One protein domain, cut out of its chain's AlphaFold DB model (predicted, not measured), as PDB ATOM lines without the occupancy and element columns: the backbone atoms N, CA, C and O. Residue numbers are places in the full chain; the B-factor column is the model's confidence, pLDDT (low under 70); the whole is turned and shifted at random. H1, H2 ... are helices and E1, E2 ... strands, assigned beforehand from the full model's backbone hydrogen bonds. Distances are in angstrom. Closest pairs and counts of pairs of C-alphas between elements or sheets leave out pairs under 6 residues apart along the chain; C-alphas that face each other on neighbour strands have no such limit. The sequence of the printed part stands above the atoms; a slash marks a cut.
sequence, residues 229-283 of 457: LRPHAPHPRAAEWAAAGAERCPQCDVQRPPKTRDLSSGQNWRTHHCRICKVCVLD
ATOM      1  N   LEU A 229      80.950  23.633  19.252       83.62
ATOM      2  CA  LEU A 229      81.592  22.339  19.043       83.62
ATOM      3  C   LEU A 229      83.020  22.540  18.531       83.62
ATOM      4  O   LEU A 229      83.254  23.274  17.567       83.62
ATOM      5  N   ARG A 230      83.988  21.883  19.177       76.00
ATOM      6  CA  ARG A 230      85.416  22.170  18.991       76.00
ATOM      7  C   ARG A 230      86.140  20.995  18.336       76.00
ATOM      8  O   ARG A 230      85.988  19.873  18.803       76.00
ATOM      9  N   PRO A 231      87.013  21.234  17.341       69.19
ATOM     10  CA  PRO A 231      87.761  20.156  16.678       69.19
ATOM     11  C   PRO A 231      88.736  19.407  17.589       69.19
ATOM     12  O   PRO A 231      89.093  18.264  17.323       69.19
ATOM     13  N   HIS A 232      89.217  20.063  18.646       67.75
ATOM     14  CA  HIS A 232      90.305  19.550  19.488       67.75
ATOM     15  C   HIS A 232      89.858  19.119  20.884       67.75
ATOM     16  O   HIS A 232      90.682  18.647  21.661       67.75
ATOM     17  N   ALA A 233      88.575  19.282  21.201       69.50
ATOM     18  CA  ALA A 233      87.979  18.844  22.452       69.50
ATOM     19  C   ALA A 233      86.648  18.167  22.102       69.50
ATOM     20  O   ALA A 233      85.692  18.880  21.779       69.50
ATOM     21  N   PRO A 234      86.599  16.822  22.092       72.19
ATOM     22  CA  PRO A 234      85.358  16.095  21.876       72.19
ATOM     23  C   PRO A 234      84.318  16.552  22.898       72.19
ATOM     24  O   PRO A 234      84.650  16.787  24.061       72.19
ATOM     25  N   HIS A 235      83.071  16.697  22.465       81.56
ATOM     26  CA  HIS A 235      81.975  16.941  23.397       81.56
ATOM     27  C   HIS A 235      81.860  15.752  24.375       81.56
ATOM     28  O   HIS A 235      82.123  14.626  23.950       81.56
ATOM     29  N   PRO A 236      81.440  15.943  25.639       81.62
ATOM     30  CA  PRO A 236      81.251  14.831  26.579       81.62
ATOM     31  C   PRO A 236      80.369  13.704  26.015       81.62
ATOM     32  O   PRO A 236      80.686  12.532  26.161       81.62
ATOM     33  N   ARG A 237      79.331  14.072  25.252       81.75
ATOM     34  CA  ARG A 237      78.420  13.142  24.553       81.75
ATOM     35  C   ARG A 237      78.921  12.665  23.180       81.75
ATOM     36  O   ARG A 237      78.165  12.100  22.407       81.75
ATOM     37  N   ALA A 238      80.188  12.887  22.823       82.62
ATOM     38  CA  ALA A 238      80.705  12.506  21.503       82.62
ATOM     39  C   ALA A 238      80.668  10.987  21.257       82.62
ATOM     40  O   ALA A 238      80.418  10.561  20.130       82.62
ATOM     41  N   ALA A 239      80.898  10.173  22.291       82.94
ATOM     42  CA  ALA A 239      80.808   8.715  22.184       82.94
ATOM     43  C   ALA A 239      79.365   8.259  21.916       82.94
ATOM     44  O   ALA A 239      79.125   7.463  21.014       82.94
ATOM     45  N   GLU A 240      78.412   8.839  22.638       82.81
ATOM     46  CA  GLU A 240      76.981   8.600  22.463       82.81
ATOM     47  C   GLU A 240      76.511   9.015  21.065       82.81
ATOM     48  O   GLU A 240      75.915   8.225  20.342       82.81
ATOM     49  N   TRP A 241      76.891  10.212  20.613       85.50
ATOM     50  CA  TRP A 241      76.585  10.655  19.257       85.50
ATOM     51  C   TRP A 241      77.185   9.717  18.210       85.50
ATOM     52  O   TRP A 241      76.558   9.476  17.186       85.50
ATOM     53  N   ALA A 242      78.395   9.190  18.436       83.69
ATOM     54  CA  ALA A 242      79.018   8.236  17.518       83.69
ATOM     55  C   ALA A 242      78.201   6.944  17.424       83.69
ATOM     56  O   ALA A 242      77.967   6.468  16.314       83.69
ATOM     57  N   ALA A 243      77.739   6.422  18.563       82.44
ATOM     58  CA  ALA A 243      76.864   5.255  18.618       82.44
ATOM     59  C   ALA A 243      75.516   5.511  17.917       82.44
ATOM     60  O   ALA A 243      75.013   4.636  17.222       82.44
ATOM     61  N   ALA A 244      74.988   6.734  18.015       77.62
ATOM     62  CA  ALA A 244      73.734   7.156  17.393       77.62
ATOM     63  C   ALA A 244      73.864   7.609  15.918       77.62
ATOM     64  O   ALA A 244      72.930   8.182  15.361       77.62
ATOM     65  N   GLY A 245      75.011   7.392  15.263       82.50
ATOM     66  CA  GLY A 245      75.190   7.739  13.845       82.50
ATOM     67  C   GLY A 245      75.560   9.204  13.580       82.50
ATOM     68  O   GLY A 245      75.079   9.813  12.625       82.50
ATOM     69  N   ALA A 246      76.422   9.788  14.414       84.81
ATOM     70  CA  ALA A 246      76.930  11.150  14.252       84.81
ATOM     71  C   ALA A 246      77.483  11.448  12.850       84.81
ATOM     72  O   ALA A 246      78.342  10.738  12.321       84.81
ATOM     73  N   GLU A 247      77.105  12.605  12.309       86.62
ATOM     74  CA  GLU A 247      77.720  13.162  11.108       86.62
ATOM     75  C   GLU A 247      78.946  14.013  11.469       86.62
ATOM     76  O   GLU A 247      79.006  14.648  12.520       86.62
ATOM     77  N   ARG A 248      79.904  14.163  10.550       88.25
ATOM     78  CA  ARG A 248      80.930  15.215  10.667       88.25
ATOM     79  C   ARG A 248      80.535  16.476   9.913       88.25
ATOM     80  O   ARG A 248      79.760  16.445   8.960       88.25
ATOM     81  N   CYS A 249      81.036  17.621  10.360       86.50
ATOM     82  CA  CYS A 249      80.924  18.871   9.617       86.50
ATOM     83  C   CYS A 249      81.951  18.899   8.468       86.50
ATOM     84  O   CYS A 249      83.143  18.816   8.758       86.50
ATOM     85  N   PRO A 250      81.544  19.132   7.206       86.75
ATOM     86  CA  PRO A 250      82.479  19.228   6.077       86.75
ATOM     87  C   PRO A 250      83.481  20.387   6.188       86.75
ATOM     88  O   PRO A 250      84.555  20.340   5.602       86.75
ATOM     89  N   GLN A 251      83.125  21.445   6.923       84.94
ATOM     90  CA  GLN A 251      83.928  22.669   7.031       84.94
ATOM     91  C   GLN A 251      84.843  22.677   8.263       84.94
ATOM     92  O   GLN A 251      85.929  23.246   8.211       84.94
ATOM     93  N   CYS A 252      84.407  22.068   9.370       81.06
ATOM     94  CA  CYS A 252      85.164  22.055  10.627       81.06
ATOM     95  C   CYS A 252      85.845  20.714  10.934       81.06
ATOM     96  O   CYS A 252      86.664  20.680  11.847       81.06
ATOM     97  N   ASP A 253      85.456  19.621  10.263       83.56
ATOM     98  CA  ASP A 253      85.782  18.230  10.645       83.56
ATOM     99  C   ASP A 253      85.461  17.924  12.124       83.56
ATOM    100  O   ASP A 253      86.165  17.201  12.826       83.56
ATOM    101  N   VAL A 254      84.375  18.519  12.626       84.81
ATOM    102  CA  VAL A 254      83.875  18.304  13.989       84.81
ATOM    103  C   VAL A 254      82.710  17.334  13.943       84.81
ATOM    104  O   VAL A 254      81.842  17.452  13.075       84.81
ATOM    105  N   GLN A 255      82.683  16.399  14.888       86.94
ATOM    106  CA  GLN A 255      81.559  15.495  15.084       86.94
ATOM    107  C   GLN A 255      80.328  16.274  15.557       86.94
ATOM    108  O   GLN A 255      80.400  17.067  16.495       86.94
ATOM    109  N   ARG A 256      79.207  16.044  14.886       87.06
ATOM    110  CA  ARG A 256      77.903  16.614  15.187       87.06
ATOM    111  C   ARG A 256      76.971  15.489  15.633       87.06
ATOM    112  O   ARG A 256      77.076  14.389  15.092       87.06
ATOM    113  N   PRO A 257      76.072  15.749  16.589       84.44
ATOM    114  CA  PRO A 257      75.006  14.813  16.889       84.44
ATOM    115  C   PRO A 257      74.173  14.531  15.627       84.44
ATOM    116  O   PRO A 257      74.113  15.382  14.725       84.44
ATOM    117  N   PRO A 258      73.578  13.333  15.539       79.94
ATOM    118  CA  PRO A 258      72.679  12.986  14.448       79.94
ATOM    119  C   PRO A 258      71.506  13.973  14.389       79.94
ATOM    120  O   PRO A 258      71.087  14.532  15.400       79.94
ATOM    121  N   LYS A 259      70.983  14.209  13.182       72.62
ATOM    122  CA  LYS A 259      69.833  15.108  12.963       72.62
ATOM    123  C   LYS A 259      68.498  14.480  13.360       72.62
ATOM    124  O   LYS A 259      67.487  15.172  13.399       72.62
ATOM    125  N   THR A 260      68.475  13.165  13.545       65.62
ATOM    126  CA  THR A 260      67.285  12.424  13.950       65.62
ATOM    127  C   THR A 260      67.057  12.611  15.443       65.62
ATOM    128  O   THR A 260      68.016  12.627  16.213       65.62
ATOM    129  N   ARG A 261      65.787  12.747  15.844       60.06
ATOM    130  CA  ARG A 261      65.389  12.736  17.254       60.06
ATOM    131  C   ARG A 261      65.871  11.420  17.857       60.06
ATOM    132  O   ARG A 261      65.553  10.357  17.324       60.06
ATOM    133  N   ASP A 262      66.677  11.502  18.905       59.84
ATOM    134  CA  ASP A 262      67.005  10.324  19.686       59.84
ATOM    135  C   ASP A 262      65.732   9.897  20.423       59.84
ATOM    136  O   ASP A 262      65.208  10.637  21.252       59.84
ATOM    137  N   LEU A 263      65.200   8.732  20.054       54.66
ATOM    138  CA  LEU A 263      64.000   8.159  20.662       54.66
ATOM    139  C   LEU A 263      64.239   7.755  22.123       54.66
ATOM    140  O   LEU A 263      63.272   7.668  22.864       54.66
ATOM    141  N   SER A 264      65.495   7.534  22.530       53.19
ATOM    142  CA  SER A 264      65.849   7.104  23.889       53.19
ATOM    143  C   SER A 264      66.099   8.252  24.870       53.19
ATOM    144  O   SER A 264      65.977   8.048  26.068       53.19
ATOM    145  N   SER A 265      66.426   9.456  24.383       54.03
ATOM    146  CA  SER A 265      66.604  10.651  25.228       54.03
ATOM    147  C   SER A 265      65.598  11.767  24.940       54.03
ATOM    148  O   SER A 265      65.753  12.876  25.443       54.03
ATOM    149  N   GLY A 266      64.634  11.532  24.042       55.84
ATOM    150  CA  GLY A 266      63.661  12.530  23.587       55.84
ATOM    151  C   GLY A 266      64.263  13.739  22.849       55.84
ATOM    152  O   GLY A 266      63.529  14.537  22.265       55.84
ATOM    153  N   GLN A 267      65.591  13.881  22.816       56.44
ATOM    154  CA  GLN A 267      66.253  15.145  22.535       56.44
ATOM    155  C   GLN A 267      66.560  15.322  21.042       56.44
ATOM    156  O   GLN A 267      67.223  14.505  20.396       56.44
ATOM    157  N   ASN A 268      66.087  16.434  20.473       63.19
ATOM    158  CA  ASN A 268      66.362  16.815  19.088       63.19
ATOM    159  C   ASN A 268      67.545  17.792  19.014       63.19
ATOM    160  O   ASN A 268      67.396  18.990  19.257       63.19
ATOM    161  N   TRP A 269      68.719  17.280  18.650       68.56
ATOM    162  CA  TRP A 269      69.953  18.058  18.580       68.56
ATOM    163  C   TRP A 269      70.058  18.876  17.291       68.56
ATOM    164  O   TRP A 269      70.410  18.360  16.225       68.56
ATOM    165  N   ARG A 270      69.843  20.192  17.368       77.62
ATOM    166  CA  ARG A 270      69.900  21.057  16.175       77.62
ATOM    167  C   ARG A 270      71.277  21.681  16.007       77.62
ATOM    168  O   ARG A 270      71.566  22.736  16.559       77.62
ATOM    169  N   THR A 271      72.155  21.062  15.217       86.50
ATOM    170  CA  THR A 271      73.508  21.610  14.992       86.50
ATOM    171  C   THR A 271      73.703  22.231  13.624       86.50
ATOM    172  O   THR A 271      73.473  21.610  12.586       86.50
ATOM    173  N   HIS A 272      74.231  23.456  13.616       88.94
ATOM    174  CA  HIS A 272      74.523  24.182  12.385       88.94
ATOM    175  C   HIS A 272      75.936  24.760  12.391       88.94
ATOM    176  O   HIS A 272      76.481  25.168  13.418       88.94
ATOM    177  N   HIS A 273      76.545  24.789  11.206       88.81
ATOM    178  CA  HIS A 273      77.788  25.511  10.980       88.81
ATOM    179  C   HIS A 273      77.470  26.981  10.693       88.81
ATOM    180  O   HIS A 273      76.891  27.311   9.657       88.81
ATOM    181  N   CYS A 274      77.886  27.875  11.586       87.81
ATOM    182  CA  CYS A 274      77.770  29.304  11.345       87.81
ATOM    183  C   CYS A 274      78.858  29.740  10.360       87.81
ATOM    184  O   CYS A 274      80.036  29.775  10.709       87.81
ATOM    185  N   ARG A 275      78.467  30.119   9.139       85.56
ATOM    186  CA  ARG A 275      79.400  30.555   8.082       85.56
ATOM    187  C   ARG A 275      80.171  31.830   8.448       85.56
ATOM    188  O   ARG A 275      81.291  32.015   7.981       85.56
ATOM    189  N   ILE A 276      79.584  32.681   9.297       82.19
ATOM    190  CA  ILE A 276      80.180  33.947   9.749       82.19
ATOM    191  C   ILE A 276      81.247  33.688  10.819       82.19
ATOM    192  O   ILE A 276      82.364  34.187  10.710       82.19
ATOM    193  N   CYS A 277      80.929  32.876  11.831       81.12
ATOM    194  CA  CYS A 277      81.856  32.538  12.917       81.12
ATOM    195  C   CYS A 277      82.810  31.380  12.581       81.12
ATOM    196  O   CYS A 277      83.768  31.160  13.319       81.12
ATOM    197  N   LYS A 278      82.540  30.635  11.501       84.00
ATOM    198  CA  LYS A 278      83.280  29.446  11.041       84.00
ATOM    199  C   LYS A 278      83.409  28.359  12.109       84.00
ATOM    200  O   LYS A 278      84.475  27.787  12.320       84.00
ATOM    201  N   VAL A 279      82.311  28.091  12.807       82.94
ATOM    202  CA  VAL A 279      82.250  27.126  13.912       82.94
ATOM    203  C   VAL A 279      80.871  26.473  13.959       82.94
ATOM    204  O   VAL A 279      79.866  27.095  13.605       82.94
ATOM    205  N   CYS A 280      80.824  25.207  14.376       87.88
ATOM    206  CA  CYS A 280      79.568  24.505  14.622       87.88
ATOM    207  C   CYS A 280      79.032  24.864  16.007       87.88
ATOM    208  O   CYS A 280      79.795  24.903  16.970       87.88
ATOM    209  N   VAL A 281      77.731  25.118  16.104       88.69
ATOM    210  CA  VAL A 281      77.054  25.488  17.353       88.69
ATOM    211  C   VAL A 281      75.930  24.486  17.616       88.69
ATOM    212  O   VAL A 281      75.208  24.124  16.681       88.69
ATOM    213  N   LEU A 282      75.831  24.015  18.862       86.62
ATOM    214  CA  LEU A 282      74.710  23.212  19.357       86.62
ATOM    215  C   LEU A 282      73.460  24.072  19.506       86.62
ATOM    216  O   LEU A 282      73.562  25.230  19.904       86.62
ATOM    217  N   ASP A 283      72.308  23.492  19.182       84.56
ATOM    218  CA  ASP A 283      70.988  24.129  19.210       84.56
ATOM    219  C   ASP A 283      71.007  25.547  18.638       84.56
ATOM    220  O   ASP A 283      70.581  26.517  19.269       84.56
TER     221      ASP A 283
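AT A GLANCE: This is residues 229 to 283 of the 457 residues of an uncharacterized protein of Pycnococcus provasolii (UniProt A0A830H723). There is little regular structure here: the chain is mostly loops, with one short helix, H1, and a small strand hairpin, E1 and E2, toward one end of the long axis. The loop around Ser 264 makes the other end. The 55 printed residues run H1, E1, E2, a mixed class with 12 residues in named elements; the two-stranded sheet is antiparallel. The whole is compact, with a radius of gyration of the C-alphas of 10.8 A, and spans 33 by 18 by 16 A.

HOW THE PARTS SIT: H1, residues 238 to 243, has every O i to N i+4 pair within hydrogen-bond range. Residues 247 to 248 pair antiparallel with 255 to 256. E1, residues 272 to 274, and E2, residues 279 to 281, form a hairpin at 137 degrees; N 274 and O 279 are 2.9 A apart, within hydrogen-bond range. H1 and E2 are apart.

IN THESE COORDINATES: H1 begins at C-alpha 238 (80.705, 12.506, 21.503) and measures 8.7 A. E1 measures 6.2 A and E2 6.4 A, ending at C-alpha 281 (77.054, 25.488, 17.353).

THE WHOLE: The C-alphas farthest apart, of Ser 264 and Ile 276, are 33.6 A apart. The printed part has no cut. H1 to E1 is a long link of 28 residues. Residues 231 to 233 and 260 to 269 have pLDDT under 70.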